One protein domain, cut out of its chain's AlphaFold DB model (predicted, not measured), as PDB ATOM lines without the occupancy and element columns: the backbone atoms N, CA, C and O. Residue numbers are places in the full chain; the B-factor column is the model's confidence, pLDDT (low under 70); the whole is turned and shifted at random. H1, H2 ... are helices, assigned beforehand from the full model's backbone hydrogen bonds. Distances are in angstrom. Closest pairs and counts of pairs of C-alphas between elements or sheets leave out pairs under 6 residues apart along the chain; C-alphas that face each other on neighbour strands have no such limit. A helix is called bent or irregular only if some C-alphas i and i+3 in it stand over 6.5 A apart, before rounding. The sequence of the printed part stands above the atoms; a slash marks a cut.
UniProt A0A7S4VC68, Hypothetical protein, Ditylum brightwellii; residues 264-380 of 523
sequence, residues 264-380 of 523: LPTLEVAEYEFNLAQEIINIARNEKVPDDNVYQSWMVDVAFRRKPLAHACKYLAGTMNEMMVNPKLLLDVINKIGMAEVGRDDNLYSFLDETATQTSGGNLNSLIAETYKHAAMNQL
ATOM      1  N   LEU A 264     -50.285  57.470  33.168       84.06
ATOM      2  CA  LEU A 264     -50.062  56.537  34.276       84.06
ATOM      3  C   LEU A 264     -50.383  55.091  33.819       84.06
ATOM      4  O   LEU A 264     -51.480  54.870  33.296       84.06
ATOM      5  N   PRO A 265     -49.450  54.126  33.957       87.50
ATOM      6  CA  PRO A 265     -49.669  52.758  33.491       87.50
ATOM      7  C   PRO A 265     -50.742  52.045  34.325       87.50
ATOM      8  O   PRO A 265     -50.969  52.383  35.487       87.50
ATOM      9  N   THR A 266     -51.380  51.020  33.751       89.88
ATOM     10  CA  THR A 266     -52.087  50.013  34.560       89.88
ATOM     11  C   THR A 266     -51.073  49.094  35.242       89.88
ATOM     12  O   THR A 266     -49.892  49.094  34.883       89.88
ATOM     13  N   LEU A 267     -51.521  48.283  36.204       89.38
ATOM     14  CA  LEU A 267     -50.657  47.316  36.883       89.38
ATOM     15  C   LEU A 267     -49.983  46.360  35.886       89.38
ATOM     16  O   LEU A 267     -48.785  46.132  35.984       89.38
ATOM     17  N   GLU A 268     -50.727  45.856  34.901       90.81
ATOM     18  CA  GLU A 268     -50.221  44.918  33.891       90.81
ATOM     19  C   GLU A 268     -49.198  45.573  32.958       90.81
ATOM     20  O   GLU A 268     -48.200  44.954  32.592       90.81
ATOM     21  N   VAL A 269     -49.428  46.833  32.571       89.44
ATOM     22  CA  VAL A 269     -48.487  47.585  31.727       89.44
ATOM     23  C   VAL A 269     -47.204  47.886  32.497       89.44
ATOM     24  O   VAL A 269     -46.118  47.688  31.959       89.44
ATOM     25  N   ALA A 270     -47.318  48.324  33.753       90.31
ATOM     26  CA  ALA A 270     -46.164  48.597  34.602       90.31
ATOM     27  C   ALA A 270     -45.356  47.322  34.880       90.31
ATOM     28  O   ALA A 270     -44.144  47.324  34.709       90.31
ATOM     29  N   GLU A 271     -46.015  46.218  35.233       90.94
ATOM     30  CA  GLU A 271     -45.377  44.909  35.411       90.94
ATOM     31  C   GLU A 271     -44.596  44.487  34.163       90.94
ATOM     32  O   GLU A 271     -43.440  44.078  34.254       90.94
ATOM     33  N   TYR A 272     -45.202  44.627  32.986       91.56
ATOM     34  CA  TYR A 272     -44.553  44.308  31.722       91.56
ATOM     35  C   TYR A 272     -43.313  45.185  31.455       91.56
ATOM     36  O   TYR A 272     -42.254  44.646  31.136       91.56
ATOM     37  N   GLU A 273     -43.411  46.510  31.621       90.62
ATOM     38  CA  GLU A 273     -42.266  47.427  31.471       90.62
ATOM     39  C   GLU A 273     -41.138  47.093  32.465       90.62
ATOM     40  O   GLU A 273     -39.961  47.086  32.097       90.62
ATOM     41  N   PHE A 274     -41.489  46.776  33.713       92.19
ATOM     42  CA  PHE A 274     -40.524  46.452  34.762       92.19
ATOM     43  C   PHE A 274     -39.824  45.117  34.511       92.19
ATOM     44  O   PHE A 274     -38.617  45.024  34.727       92.19
ATOM     45  N   ASN A 275     -40.547  44.101  34.037       91.50
ATOM     46  CA  ASN A 275     -39.958  42.809  33.684       91.50
ATOM     47  C   ASN A 275     -38.973  42.944  32.517       91.50
ATOM     48  O   ASN A 275     -37.871  42.410  32.599       91.50
ATOM     49  N   LEU A 276     -39.314  43.720  31.479       91.75
ATOM     50  CA  LEU A 276     -38.385  43.999  30.377       91.75
ATOM     51  C   LEU A 276     -37.114  44.694  30.869       91.75
ATOM     52  O   LEU A 276     -36.008  44.308  30.498       91.75
ATOM     53  N   ALA A 277     -37.256  45.718  31.711       91.88
ATOM     54  CA  ALA A 277     -36.104  46.445  32.223       91.88
ATOM     55  C   ALA A 277     -35.228  45.588  33.155       91.88
ATOM     56  O   ALA A 277     -34.004  45.660  33.064       91.88
ATOM     57  N   GLN A 278     -35.826  44.743  34.000       89.75
ATOM     58  CA  GLN A 278     -35.081  43.779  34.816       89.75
ATOM     59  C   GLN A 278     -34.337  42.759  33.953       89.75
ATOM     60  O   GLN A 278     -33.168  42.486  34.215       89.75
ATOM     61  N   GLU A 279     -34.959  42.240  32.893       90.56
ATOM     62  CA  GLU A 279     -34.294  41.318  31.967       90.56
ATOM     63  C   GLU A 279     -33.081  41.978  31.294       90.56
ATOM     64  O   GLU A 279     -32.002  41.386  31.248       90.56
ATOM     65  N   ILE A 280     -33.213  43.237  30.857       90.62
ATOM     66  CA  ILE A 280     -32.096  44.021  30.308       90.62
ATOM     67  C   ILE A 280     -30.973  44.168  31.343       90.62
ATOM     68  O   ILE A 280     -29.816  43.899  31.023       90.62
ATOM     69  N   ILE A 281     -31.294  44.557  32.583       90.56
ATOM     70  CA  ILE A 281     -30.301  44.712  33.658       90.56
ATOM     71  C   ILE A 281     -29.576  43.391  33.926       90.56
ATOM     72  O   ILE A 281     -28.348  43.370  34.015       90.56
ATOM     73  N   ASN A 282     -30.322  42.290  34.000       88.88
ATOM     74  CA  ASN A 282     -29.786  40.963  34.279       88.88
ATOM     75  C   ASN A 282     -28.863  40.456  33.175       88.88
ATOM     76  O   ASN A 282     -27.843  39.842  33.478       88.88
ATOM     77  N   ILE A 283     -29.186  40.716  31.908       87.56
ATOM     78  CA  ILE A 283     -28.290  40.376  30.801       87.56
ATOM     79  C   ILE A 283     -27.042  41.259  30.865       87.56
ATOM     80  O   ILE A 283     -25.933  40.736  30.926       87.56
ATOM     81  N   ALA A 284     -27.211  42.583  30.913       86.56
ATOM     82  CA  ALA A 284     -26.094  43.516  30.821       86.56
ATOM     83  C   ALA A 284     -25.087  43.355  31.961       86.56
ATOM     84  O   ALA A 284     -23.886  43.347  31.715       86.56
ATOM     85  N   ARG A 285     -25.538  43.204  33.210       86.19
ATOM     86  CA  ARG A 285     -24.629  43.073  34.363       86.19
ATOM     87  C   ARG A 285     -23.740  41.825  34.296       86.19
ATOM     88  O   ARG A 285     -22.691  41.800  34.927       86.19
ATOM     89  N   ASN A 286     -24.183  40.800  33.566       85.81
ATOM     90  CA  ASN A 286     -23.448  39.551  33.383       85.81
ATOM     91  C   ASN A 286     -22.446  39.633  32.219       85.81
ATOM     92  O   ASN A 286     -21.640  38.715  32.048       85.81
ATOM     93  N   GLU A 287     -22.479  40.703  31.421       82.56
ATOM     94  CA  GLU A 287     -21.474  40.954  30.392       82.56
ATOM     95  C   GLU A 287     -20.144  41.363  31.034       82.56
ATOM     96  O   GLU A 287     -20.086  42.145  31.988       82.56
ATOM     97  N   LYS A 288     -19.050  40.812  30.505       80.38
ATOM     98  CA  LYS A 288     -17.718  40.991  31.081       80.38
ATOM     99  C   LYS A 288     -17.184  42.399  30.793       80.38
ATOM    100  O   LYS A 288     -17.119  42.809  29.637       80.38
ATOM    101  N   VAL A 289     -16.710  43.080  31.839       81.81
ATOM    102  CA  VAL A 289     -15.929  44.316  31.697       81.81
ATOM    103  C   VAL A 289     -14.572  43.979  31.058       81.81
ATOM    104  O   VAL A 289     -13.908  43.045  31.513       81.81
ATOM    105  N   PRO A 290     -14.147  44.693  30.007       76.75
ATOM    106  CA  PRO A 290     -12.829  44.524  29.413       76.75
ATOM    107  C   PRO A 290     -11.714  44.725  30.441       76.75
ATOM    108  O   PRO A 290     -11.674  45.744  31.124       76.75
ATOM    109  N   ASP A 291     -10.780  43.777  30.499       84.44
ATOM    110  CA  ASP A 291      -9.554  43.895  31.307       84.44
ATOM    111  C   ASP A 291      -8.398  44.528  30.502       84.44
ATOM    112  O   ASP A 291      -7.293  44.719  31.011       84.44
ATOM    113  N   ASP A 292      -8.628  44.798  29.215       80.88
ATOM    114  CA  ASP A 292      -7.649  45.321  28.269       80.88
ATOM    115  C   ASP A 292      -7.921  46.798  27.927       80.88
ATOM    116  O   ASP A 292      -8.955  47.359  28.274       80.88
ATOM    117  N   ASN A 293      -6.986  47.441  27.223       75.00
ATOM    118  CA  ASN A 293      -7.173  48.786  26.661       75.00
ATOM    119  C   ASN A 293      -7.484  48.729  25.157       75.00
ATOM    120  O   ASN A 293      -7.195  49.669  24.411       75.00
ATOM    121  N   VAL A 294      -8.020  47.602  24.680       67.06
ATOM    122  CA  VAL A 294      -8.344  47.421  23.269       67.06
ATOM    123  C   VAL A 294      -9.691  48.068  23.008       67.06
ATOM    124  O   VAL A 294     -10.721  47.701  23.562       67.06
ATOM    125  N   TYR A 295      -9.679  49.026  22.092       55.00
ATOM    126  CA  TYR A 295     -10.855  49.785  21.688       55.00
ATOM    127  C   TYR A 295     -12.095  48.914  21.405       55.00
ATOM    128  O   TYR A 295     -13.195  49.220  21.853       55.00
ATOM    129  N   GLN A 296     -11.922  47.808  20.672       55.62
ATOM    130  CA  GLN A 296     -13.016  46.891  20.333       55.62
ATOM    131  C   GLN A 296     -13.669  46.278  21.578       55.62
ATOM    132  O   GLN A 296     -14.892  46.177  21.623       55.62
ATOM    133  N   SER A 297     -12.880  45.913  22.590       61.62
ATOM    134  CA  SER A 297     -13.386  45.351  23.842       61.62
ATOM    135  C   SER A 297     -14.232  46.382  24.599       61.62
ATOM    136  O   SER A 297     -15.350  46.082  25.011       61.62
ATOM    137  N   TRP A 298     -13.769  47.632  24.688       62.88
ATOM    138  CA  TRP A 298     -14.539  48.734  25.284       62.88
ATOM    139  C   TRP A 298     -15.805  49.089  24.497       62.88
ATOM    140  O   TRP A 298     -16.822  49.433  25.091       62.88
ATOM    141  N   MET A 299     -15.803  48.943  23.172       60.88
ATOM    142  CA  MET A 299     -17.019  49.118  22.369       60.88
ATOM    143  C   MET A 299     -18.076  48.054  22.667       60.88
ATOM    144  O   MET A 299     -19.265  48.364  22.724       60.88
ATOM    145  N   VAL A 300     -17.651  46.805  22.872       66.31
ATOM    146  CA  VAL A 300     -18.532  45.708  23.293       66.31
ATOM    147  C   VAL A 300     -19.104  46.003  24.686       66.31
ATOM    148  O   VAL A 300     -20.314  45.897  24.869       66.31
ATOM    149  N   ASP A 301     -18.281  46.478  25.627       72.19
ATOM    150  CA  ASP A 301     -18.738  46.926  26.954       72.19
ATOM    151  C   ASP A 301     -19.815  48.010  26.861       72.19
ATOM    152  O   ASP A 301     -20.875  47.923  27.487       72.19
ATOM    153  N   VAL A 302     -19.580  49.023  26.025       72.44
ATOM    154  CA  VAL A 302     -20.532  50.117  25.837       72.44
ATOM    155  C   VAL A 302     -21.847  49.611  25.246       72.44
ATOM    156  O   VAL A 302     -22.913  49.924  25.781       72.44
ATOM    157  N   ALA A 303     -21.779  48.824  24.173       66.12
ATOM    158  CA  ALA A 303     -22.945  48.385  23.410       66.12
ATOM    159  C   ALA A 303     -23.818  47.366  24.156       66.12
ATOM    160  O   ALA A 303     -25.041  47.401  24.013       66.12
ATOM    161  N   PHE A 304     -23.207  46.468  24.931       72.31
ATOM    162  CA  PHE A 304     -23.903  45.325  25.527       72.31
ATOM    163  C   PHE A 304     -24.083  45.420  27.041       72.31
ATOM    164  O   PHE A 304     -24.999  44.792  27.569       72.31
ATOM    165  N   ARG A 305     -23.280  46.236  27.734       81.38
ATOM    166  CA  ARG A 305     -23.403  46.444  29.181       81.38
ATOM    167  C   ARG A 305     -23.880  47.847  29.526       81.38
ATOM    168  O   ARG A 305     -24.991  48.022  30.017       81.38
ATOM    169  N   ARG A 306     -23.049  48.860  29.273       82.44
ATOM    170  CA  ARG A 306     -23.270  50.225  29.779       82.44
ATOM    171  C   ARG A 306     -24.537  50.874  29.221       82.44
ATOM    172  O   ARG A 306     -25.406  51.268  29.995       82.44
ATOM    173  N   LYS A 307     -24.691  50.951  27.893       80.06
ATOM    174  CA  LYS A 307     -25.872  51.579  27.270       80.06
ATOM    175  C   LYS A 307     -27.176  50.860  27.635       80.06
ATOM    176  O   LYS A 307     -28.116  51.551  28.026       80.06
ATOM    177  N   PRO A 308     -27.260  49.517  27.589       83.00
ATOM    178  CA  PRO A 308     -28.464  48.825  28.036       83.00
ATOM    179  C   PRO A 308     -28.787  49.032  29.523       83.00
ATOM    180  O   PRO A 308     -29.953  49.247  29.851       83.00
ATOM    181  N   LEU A 309     -27.786  49.049  30.418       87.69
ATOM    182  CA  LEU A 309     -27.998  49.391  31.835       87.69
ATOM    183  C   LEU A 309     -28.542  50.808  31.995       87.69
ATOM    184  O   LEU A 309     -29.529  51.006  32.705       87.69
ATOM    185  N   ALA A 310     -27.927  51.781  31.318       87.31
ATOM    186  CA  ALA A 310     -28.374  53.169  31.335       87.31
ATOM    187  C   ALA A 310     -29.824  53.294  30.847       87.31
ATOM    188  O   ALA A 310     -30.644  53.932  31.508       87.31
ATOM    189  N   HIS A 311     -30.157  52.623  29.740       85.44
ATOM    190  CA  HIS A 311     -31.498  52.584  29.159       85.44
ATOM    191  C   HIS A 311     -32.518  51.989  30.132       85.44
ATOM    192  O   HIS A 311     -33.461  52.669  30.527       85.44
ATOM    193  N   ALA A 312     -32.318  50.755  30.593       90.56
ATOM    194  CA  ALA A 312     -33.263  50.102  31.496       90.56
ATOM    195  C   ALA A 312     -33.467  50.886  32.799       90.56
ATOM    196  O   ALA A 312     -34.608  51.119  33.205       90.56
ATOM    197  N   CYS A 313     -32.383  51.363  33.418       91.75
ATOM    198  CA  CYS A 313     -32.461  52.130  34.659       91.75
ATOM    199  C   CYS A 313     -33.150  53.487  34.450       91.75
ATOM    200  O   CYS A 313     -34.001  53.864  35.252       91.75
ATOM    201  N   LYS A 314     -32.866  54.205  33.353       89.75
ATOM    202  CA  LYS A 314     -33.559  55.458  33.004       89.75
ATOM    203  C   LYS A 314     -35.068  55.247  32.912       89.75
ATOM    204  O   LYS A 314     -35.835  56.029  33.476       89.75
ATOM    205  N   TYR A 315     -35.493  54.217  32.185       88.56
ATOM    206  CA  TYR A 315     -36.907  53.931  31.963       88.56
ATOM    207  C   TYR A 315     -37.607  53.477  33.248       88.56
ATOM    208  O   TYR A 315     -38.698  53.968  33.535       88.56
ATOM    209  N   LEU A 316     -36.959  52.636  34.061       90.75
ATOM    210  CA  LEU A 316     -37.455  52.260  35.387       90.75
ATOM    211  C   LEU A 316     -37.599  53.471  36.306       90.75
ATOM    212  O   LEU A 316     -38.678  53.694  36.850       90.75
ATOM    213  N   ALA A 317     -36.548  54.281  36.452       90.25
ATOM    214  CA  ALA A 317     -36.568  55.484  37.282       90.25
ATOM    215  C   ALA A 317     -37.654  56.467  36.823       90.25
ATOM    216  O   ALA A 317     -38.414  56.979  37.646       90.25
ATOM    217  N   GLY A 318     -37.787  56.660  35.507       87.88
ATOM    218  CA  GLY A 318     -38.840  57.469  34.901       87.88
ATOM    219  C   GLY A 318     -40.243  56.956  35.228       87.88
ATOM    220  O   GLY A 318     -41.048  57.710  35.775       87.88
ATOM    221  N   THR A 319     -40.532  55.676  34.965       87.56
ATOM    222  CA  THR A 319     -41.853  55.088  35.244       87.56
ATOM    223  C   THR A 319     -42.154  55.087  36.749       87.56
ATOM    224  O   THR A 319     -43.262  55.445  37.145       87.56
ATOM    225  N   MET A 320     -41.182  54.774  37.615       90.38
ATOM    226  CA  MET A 320     -41.355  54.876  39.070       90.38
ATOM    227  C   MET A 320     -41.672  56.312  39.511       90.38
ATOM    228  O   MET A 320     -42.608  56.516  40.284       90.38
ATOM    229  N   ASN A 321     -40.947  57.311  38.995       89.19
ATOM    230  CA  ASN A 321     -41.199  58.721  39.297       89.19
ATOM    231  C   ASN A 321     -42.589  59.176  38.822       89.19
ATOM    232  O   ASN A 321     -43.285  59.874  39.554       89.19
ATOM    233  N   GLU A 322     -43.036  58.753  37.638       86.06
ATOM    234  CA  GLU A 322     -44.396  59.030  37.155       86.06
ATOM    235  C   GLU A 322     -45.458  58.406  38.070       86.06
ATOM    236  O   GLU A 322     -46.465  59.044  38.381       86.06
ATOM    237  N   MET A 323     -45.211  57.195  38.577       87.62
ATOM    238  CA  MET A 323     -46.100  56.513  39.519       87.62
ATOM    239  C   MET A 323     -46.072  57.101  40.935       87.62
ATOM    240  O   MET A 323     -46.928  56.742  41.738       87.62
ATOM    241  N   MET A 324     -45.203  58.068  41.254       86.12
ATOM    242  CA  MET A 324     -45.230  58.750  42.560       86.12
ATOM    243  C   MET A 324     -46.526  59.534  42.808       86.12
ATOM    244  O   MET A 324     -46.843  59.846  43.954       86.12
ATOM    245  N   VAL A 325     -47.313  59.824  41.765       83.62
ATOM    246  CA  VAL A 325     -48.675  60.372  41.917       83.62
ATOM    247  C   VAL A 325     -49.674  59.338  42.455       83.62
ATOM    248  O   VAL A 325     -50.720  59.716  42.977       83.62
ATOM    249  N   ASN A 326     -49.356  58.046  42.340       86.50
ATOM    250  CA  ASN A 326     -50.106  56.919  42.885       86.50
ATOM    251  C   ASN A 326     -49.142  55.889  43.522       86.50
ATOM    252  O   ASN A 326     -48.904  54.823  42.946       86.50
ATOM    253  N   PRO A 327     -48.599  56.170  44.723       86.56
ATOM    254  CA  PRO A 327     -47.601  55.309  45.363       86.56
ATOM    255  C   PRO A 327     -48.078  53.874  45.607       86.56
ATOM    256  O   PRO A 327     -47.266  52.953  45.622       86.56
ATOM    257  N   LYS A 328     -49.394  53.668  45.767       89.38
ATOM    258  CA  LYS A 328     -49.976  52.333  45.932       89.38
ATOM    259  C   LYS A 328     -49.728  51.462  44.700       89.38
ATOM    260  O   LYS A 328     -49.295  50.330  44.855       89.38
ATOM    261  N   LEU A 329     -49.933  52.005  43.497       89.00
ATOM    262  CA  LEU A 329     -49.649  51.285  42.254       89.00
ATOM    263  C   LEU A 329     -48.174  50.870  42.173       89.00
ATOM    264  O   LEU A 329     -47.887  49.728  41.836       89.00
ATOM    265  N   LEU A 330     -47.247  51.772  42.512       88.75
ATOM    266  CA  LEU A 330     -45.814  51.459  42.519       88.75
ATOM    267  C   LEU A 330     -45.489  50.327  43.507       88.75
ATOM    268  O   LEU A 330     -44.755  49.408  43.157       88.75
ATOM    269  N   LEU A 331     -46.064  50.354  44.712       87.25
ATOM    270  CA  LEU A 331     -45.892  49.278  45.693       87.25
ATOM    271  C   LEU A 331     -46.479  47.948  45.202       87.25
ATOM    272  O   LEU A 331     -45.826  46.915  45.334       87.25
ATOM    273  N   ASP A 332     -47.669  47.970  44.599       89.81
ATOM    274  CA  ASP A 332     -48.312  46.777  44.037       89.81
ATOM    275  C   ASP A 332     -47.446  46.159  42.922       89.81
ATOM    276  O   ASP A 332     -47.258  44.944  42.895       89.81
ATOM    277  N   VAL A 333     -46.852  46.987  42.052       89.00
ATOM    278  CA  VAL A 333     -45.908  46.549  41.006       89.00
ATOM    279  C   VAL A 333     -44.653  45.935  41.622       89.00
ATOM    280  O   VAL A 333     -44.305  44.814  41.261       89.00
ATOM    281  N   ILE A 334     -44.000  46.631  42.565       84.75
ATOM    282  CA  ILE A 334     -42.773  46.164  43.241       84.75
ATOM    283  C   ILE A 334     -42.994  44.799  43.899       84.75
ATOM    284  O   ILE A 334     -42.142  43.917  43.783       84.75
ATOM    285  N   ASN A 335     -44.136  44.621  44.563       84.19
ATOM    286  CA  ASN A 335     -44.493  43.358  45.199       84.19
ATOM    287  C   ASN A 335     -44.762  42.265  44.159       84.19
ATOM    288  O   ASN A 335     -44.270  41.152  44.305       84.19
ATOM    289  N   LYS A 336     -45.513  42.576  43.096       85.94
ATOM    290  CA  LYS A 336     -45.921  41.592  42.084       85.94
ATOM    291  C   LYS A 336     -44.746  41.010  41.299       85.94
ATOM    292  O   LYS A 336     -44.732  39.817  41.023       85.94
ATOM    293  N   ILE A 337     -43.764  41.837  40.956       82.81
ATOM    294  CA  ILE A 337     -42.563  41.407  40.218       82.81
ATOM    295  C   ILE A 337     -41.480  40.813  41.130       82.81
ATOM    296  O   ILE A 337     -40.405  40.448  40.650       82.81
ATOM    297  N   GLY A 338     -41.724  40.770  42.444       76.00
ATOM    298  CA  GLY A 338     -40.756  40.305  43.430       76.00
ATOM    299  C   GLY A 338     -39.509  41.189  43.518       76.00
ATOM    300  O   GLY A 338     -38.427  40.712  43.853       76.00
ATOM    301  N   MET A 339     -39.625  42.485  43.196       72.12
ATOM    302  CA  MET A 339     -38.466  43.381  43.156       72.12
ATOM    303  C   MET A 339     -37.815  43.524  44.532       72.12
ATOM    304  O   MET A 339     -36.600  43.650  44.605       72.12
ATOM    305  N   ALA A 340     -38.617  43.488  45.598       64.88
ATOM    306  CA  ALA A 340     -38.177  43.600  46.989       64.88
ATOM    307  C   ALA A 340     -37.961  42.236  47.684       64.88
ATOM    308  O   ALA A 340     -37.811  42.188  48.905       64.88
ATOM    309  N   GLU A 341     -37.985  41.121  46.944       68.69
ATOM    310  CA  GLU A 341     -37.792  39.786  47.522       68.69
ATOM    311  C   GLU A 341     -36.339  39.577  47.960       68.69
ATOM    312  O   GLU A 341     -35.405  39.584  47.157       68.69
ATOM    313  N   VAL A 342     -36.142  39.369  49.261       62.09
ATOM    314  CA  VAL A 342     -34.824  39.097  49.844       62.09
ATOM    315  C   VAL A 342     -34.333  37.724  49.373       62.09
ATOM    316  O   VAL A 342     -35.014  36.722  49.582       62.09
ATOM    317  N   GLY A 343     -33.143  37.669  48.764       61.44
ATOM    318  CA  GLY A 343     -32.504  36.427  48.302       61.44
ATOM    319  C   GLY A 343     -32.657  36.116  46.809       61.44
ATOM    320  O   GLY A 343     -32.129  35.104  46.355       61.44
ATOM    321  N   ARG A 344     -33.344  36.969  46.034       67.25
ATOM    322  CA  ARG A 344     -33.269  36.937  44.565       67.25
ATOM    323  C   ARG A 344     -32.055  37.727  44.094       67.25
ATOM    324  O   ARG A 344     -32.032  38.949  44.206       67.25
ATOM    325  N   ASP A 345     -31.086  37.026  43.516       63.69
ATOM    326  CA  ASP A 345     -29.883  37.644  42.952       63.69
ATOM    327  C   ASP A 345     -30.164  38.423  41.665       63.69
ATOM    328  O   ASP A 345     -29.267  39.080  41.164       63.69
ATOM    329  N   ASP A 346     -31.354  38.327  41.074       64.62
ATOM    330  CA  ASP A 346     -31.728  38.861  39.758       64.62
ATOM    331  C   ASP A 346     -32.727  40.032  39.826       64.62
ATOM    332  O   ASP A 346     -33.314  40.404  38.808       64.62
ATOM    333  N   ASN A 347     -32.953  40.607  41.013       69.94
ATOM    334  CA  ASN A 347     -33.878  41.728  41.193       69.94
ATOM    335  C   ASN A 347     -33.156  43.085  41.254       69.94
ATOM    336  O   ASN A 347     -31.950  43.170  41.494       69.94
ATOM    337  N   LEU A 348     -33.899  44.179  41.049       69.94
ATOM    338  CA  LEU A 348     -33.323  45.528  41.051       69.94
ATOM    339  C   LEU A 348     -32.616  45.860  42.380       69.94
ATOM    340  O   LEU A 348     -31.572  46.495  42.353       69.94
ATOM    341  N   TYR A 349     -33.123  45.406  43.531       70.44
ATOM    342  CA  TYR A 349     -32.474  45.670  44.821       70.44
ATOM    343  C   TYR A 349     -31.103  44.993  44.944       70.44
ATOM    344  O   TYR A 349     -30.168  45.638  45.402       70.44
ATOM    345  N   SER A 350     -30.949  43.755  44.464       66.12
ATOM    346  CA  SER A 350     -29.653  43.060  44.404       66.12
ATOM    347  C   SER A 350     -28.632  43.791  43.525       66.12
ATOM    348  O   SER A 350     -27.433  43.704  43.757       66.12
ATOM    349  N   PHE A 351     -29.108  44.536  42.523       70.38
ATOM    350  CA  PHE A 351     -28.273  45.353  41.647       70.38
ATOM    351  C   PHE A 351     -27.905  46.715  42.258       70.38
ATOM    352  O   PHE A 351     -26.834  47.240  41.965       70.38
ATOM    353  N   LEU A 352     -28.785  47.296  43.079       70.94
ATOM    354  CA  LEU A 352     -28.611  48.634  43.655       70.94
ATOM    355  C   LEU A 352     -27.810  48.650  44.977       70.94
ATOM    356  O   LEU A 352     -27.571  49.735  45.506       70.94
ATOM    357  N   ASP A 353     -27.405  47.498  45.534       59.47
ATOM    358  CA  ASP A 353     -26.890  47.419  46.911       59.47
ATOM    359  C   ASP A 353     -25.388  47.073  47.048       59.47
ATOM    360  O   ASP A 353     -24.978  45.920  46.950       59.47
ATOM    361  N   GLU A 354     -24.587  48.095  47.383       47.28
ATOM    362  CA  GLU A 354     -23.526  48.024  48.416       47.28
ATOM    363  C   GLU A 354     -23.775  49.032  49.575       47.28
ATOM    364  O   GLU A 354     -23.058  49.037  50.577       47.28
ATOM    365  N   THR A 355     -24.794  49.898  49.472       42.97
ATOM    366  CA  THR A 355     -25.111  50.965  50.451       42.97
ATOM    367  C   THR A 355     -26.604  51.152  50.729       42.97
ATOM    368  O   THR A 355     -26.968  51.914  51.625       42.97
ATOM    369  N   ALA A 356     -27.482  50.474  49.992       46.22
ATOM    370  CA  ALA A 356     -28.920  50.447  50.223       46.22
ATOM    371  C   ALA A 356     -29.230  49.462  51.360       46.22
ATOM    372  O   ALA A 356     -30.018  48.534  51.202       46.22
ATOM    373  N   THR A 357     -28.600  49.680  52.523       40.72
ATOM    374  CA  THR A 357     -28.794  48.864  53.719       40.72
ATOM    375  C   THR A 357     -30.265  48.548  53.904       40.72
ATOM    376  O   THR A 357     -31.102  49.451  53.935       40.72
ATOM    377  N   GLN A 358     -30.508  47.250  54.044       40.62
ATOM    378  CA  GLN A 358     -31.708  46.518  54.428       40.62
ATOM    379  C   GLN A 358     -32.438  47.089  55.663       40.62
ATOM    380  O   GLN A 358     -32.703  46.388  56.637       40.62
ATOM    381  N   THR A 359     -32.803  48.365  55.659       37.38
ATOM    382  CA  THR A 359     -33.805  48.900  56.567       37.38
ATOM    383  C   THR A 359     -35.149  48.664  55.911       37.38
ATOM    384  O   THR A 359     -35.552  49.376  54.990       37.38
ATOM    385  N   SER A 360     -35.820  47.618  56.380       35.88
ATOM    386  CA  SER A 360     -37.265  47.426  56.311       35.88
ATOM    387  C   SER A 360     -37.999  48.779  56.334       35.88
ATOM    388  O   SER A 360     -38.130  49.388  57.394       35.88
ATOM    389  N   GLY A 361     -38.418  49.265  55.156       43.81
ATOM    390  CA  GLY A 361     -39.085  50.565  54.982       43.81
ATOM    391  C   GLY A 361     -38.397  51.593  54.069       43.81
ATOM    392  O   GLY A 361     -38.684  52.779  54.213       43.81
ATOM    393  N   GLY A 362     -37.507  51.192  53.149       55.72
ATOM    394  CA  GLY A 362     -36.848  52.102  52.200       55.72
ATOM    395  C   GLY A 362     -37.813  53.090  51.520       55.72
ATOM    396  O   GLY A 362     -38.819  52.698  50.929       55.72
ATOM    397  N   ASN A 363     -37.512  54.389  51.619       76.62
ATOM    398  CA  ASN A 363     -38.274  55.454  50.967       76.62
ATOM    399  C   ASN A 363     -38.268  55.217  49.445       76.62
ATOM    400  O   ASN A 363     -37.199  55.079  48.854       76.62
ATOM    401  N   LEU A 364     -39.440  55.209  48.794       85.56
ATOM    402  CA  LEU A 364     -39.558  55.040  47.335       85.56
ATOM    403  C   LEU A 364     -38.686  56.044  46.560       85.56
ATOM    404  O   LEU A 364     -38.171  55.723  45.493       85.56
ATOM    405  N   ASN A 365     -38.455  57.240  47.114       87.94
ATOM    406  CA  ASN A 365     -37.535  58.207  46.518       87.94
ATOM    407  C   ASN A 365     -36.074  57.744  46.545       87.94
ATOM    408  O   ASN A 365     -35.358  58.044  45.600       87.94
ATOM    409  N   SER A 366     -35.633  57.003  47.566       86.81
ATOM    410  CA  SER A 366     -34.284  56.424  47.599       86.81
ATOM    411  C   SER A 366     -34.108  55.375  46.506       86.81
ATOM    412  O   SER A 366     -33.101  55.393  45.809       86.81
ATOM    413  N   LEU A 367     -35.119  54.523  46.297       86.44
ATOM    414  CA  LEU A 367     -35.114  53.547  45.206       86.44
ATOM    415  C   LEU A 367     -34.998  54.241  43.839       86.44
ATOM    416  O   LEU A 367     -34.170  53.863  43.010       86.44
ATOM    417  N   ILE A 368     -35.799  55.288  43.611       90.44
ATOM    418  CA  ILE A 368     -35.751  56.068  42.366       90.44
ATOM    419  C   ILE A 368     -34.399  56.776  42.212       90.44
ATOM    420  O   ILE A 368     -33.844  56.789  41.114       90.44
ATOM    421  N   ALA A 369     -33.858  57.340  43.298       91.50
ATOM    422  CA  ALA A 369     -32.564  58.012  43.304       91.50
ATOM    423  C   ALA A 369     -31.448  57.061  42.858       91.50
ATOM    424  O   ALA A 369     -30.786  57.333  41.857       91.50
ATOM    425  N   GLU A 370     -31.278  55.926  43.538       90.25
ATOM    426  CA  GLU A 370     -30.226  54.967  43.188       90.25
ATOM    427  C   GLU A 370     -30.440  54.399  41.777       90.25
ATOM    428  O   GLU A 370     -29.486  54.265  41.015       90.25
ATOM    429  N   THR A 371     -31.685  54.204  41.334       91.50
ATOM    430  CA  THR A 371     -31.944  53.802  39.940       91.50
ATOM    431  C   THR A 371     -31.472  54.868  38.934       91.50
ATOM    432  O   THR A 371     -30.835  54.527  37.937       91.50
ATOM    433  N   TYR A 372     -31.701  56.165  39.190       93.44
ATOM    434  CA  TYR A 372     -31.150  57.246  38.356       93.44
ATOM    435  C   TYR A 372     -29.620  57.316  38.401       93.44
ATOM    436  O   TYR A 372     -28.998  57.557  37.368       93.44
ATOM    437  N   LYS A 373     -29.004  57.085  39.564       93.25
ATOM    438  CA  LYS A 373     -27.543  57.040  39.716       93.25
ATOM    439  C   LYS A 373     -26.934  55.928  38.872       93.25
ATOM    440  O   LYS A 373     -26.012  56.190  38.106       93.25
ATOM    441  N   HIS A 374     -27.476  54.711  38.944       91.69
ATOM    442  CA  HIS A 374     -27.012  53.602  38.109       91.69
ATOM    443  C   HIS A 374     -27.231  53.886  36.619       91.69
ATOM    444  O   HIS A 374     -26.369  53.540  35.808       91.69
ATOM    445  N   ALA A 375     -28.324  54.567  36.253       90.62
ATOM    446  CA  ALA A 375     -28.513  55.033  34.883       90.62
ATOM    447  C   ALA A 375     -27.397  56.005  34.460       90.62
ATOM    448  O   ALA A 375     -26.785  55.818  33.411       90.62
ATOM    449  N   ALA A 376     -27.101  57.009  35.290       90.44
ATOM    450  CA  ALA A 376     -26.108  58.042  35.012       90.44
ATOM    451  C   ALA A 376     -24.674  57.488  34.946       90.44
ATOM    452  O   ALA A 376     -23.945  57.804  34.013       90.44
ATOM    453  N   MET A 377     -24.287  56.619  35.886       90.06
ATOM    454  CA  MET A 377     -22.954  55.998  35.934       90.06
ATOM    455  C   MET A 377     -22.672  55.098  34.728       90.06
ATOM    456  O   MET A 377     -21.525  54.958  34.304       90.06
ATOM    457  N   ASN A 378     -23.710  54.460  34.184       87.62
ATOM    458  CA  ASN A 378     -23.571  53.608  33.010       87.62
ATOM    459  C   ASN A 378     -23.742  54.382  31.699       87.62
ATOM    460  O   ASN A 378     -23.320  53.887  30.658       87.62
ATOM    461  N   GLN A 379     -24.290  55.597  31.719       84.62
ATOM    462  CA  GLN A 379     -24.377  56.433  30.528       84.62
ATOM    463  C   GLN A 379     -22.988  56.969  30.123       84.62
ATOM    464  O   GLN A 379     -22.051  56.967  30.923       84.62
ATOM    465  N   LEU A 380     -22.822  57.367  28.857       79.19
ATOM    466  CA  LEU A 380     -21.604  58.042  28.389       79.19
ATOM    467  C   LEU A 380     -21.592  59.503  28.846       79.19
ATOM    468  O   LEU A 380     -22.619  60.173  28.798       79.19
TER     469      LEU A 380
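AT A GLANCE: This is residues 264 to 380 of the 523 residues of the protein "Hypothetical protein" of Ditylum brightwellii (UniProt A0A7S4VC68). Three helical stretches lie side by side, H2b between H1 and H5 and running opposite to both, with H3 across one end; arm H2a extends past this body. The 117 printed residues hold five named helices, H1 to H5, and no named strand: all helix. The whole is compact, radius of gyration of the C-alphas 14.8 A, spanning 48 by 28 by 20 A.

HOW THE PARTS SIT: H1, residues 267 to 285, precedes H2, residues 295 to 323, one helix by its hydrogen bonds but bent, C-alphas 304 and 307 being 6.8 A apart: arms H2a, 295 to 304, and H2b, 307 to 323. H1 touches H2b, opposite ways at a shallow tilt of 26 degrees, closest C-alphas Ala 277 and Ala 312, 4.7 A. H3, residues 327 to 336, touches residues 267 to 271 alone of H1, closest C-alphas Glu 271 and Val 333, 5.9 A. H4, residues 348 to 352, only just touches residues 370 to 374 alone of H5, residues 364 to 378, with 3 pairs of C-alphas within 8 A, closest Leu 352 and Glu 370, 6.6 A. H5 touches H2b, opposite ways at 22 degrees, closest C-alphas Ala 310 and Ala 375, 4.0 A. Each helix or arm has every O i to N i+4 pair within hydrogen-bond range.

IN THESE COORDINATES: H1, 26.5 A, begins at C-alpha 267 (-50.657, 47.316, 36.883); H2b measures 24.2 A; H5, 21.5 A, ends at C-alpha 378 (-23.571, 53.608, 33.010).

THE WHOLE: The printed part has no cut. Links H3 to H4 and H4 to H5 are long; pLDDT is under 70 in 28 residues, among them 353 to 362.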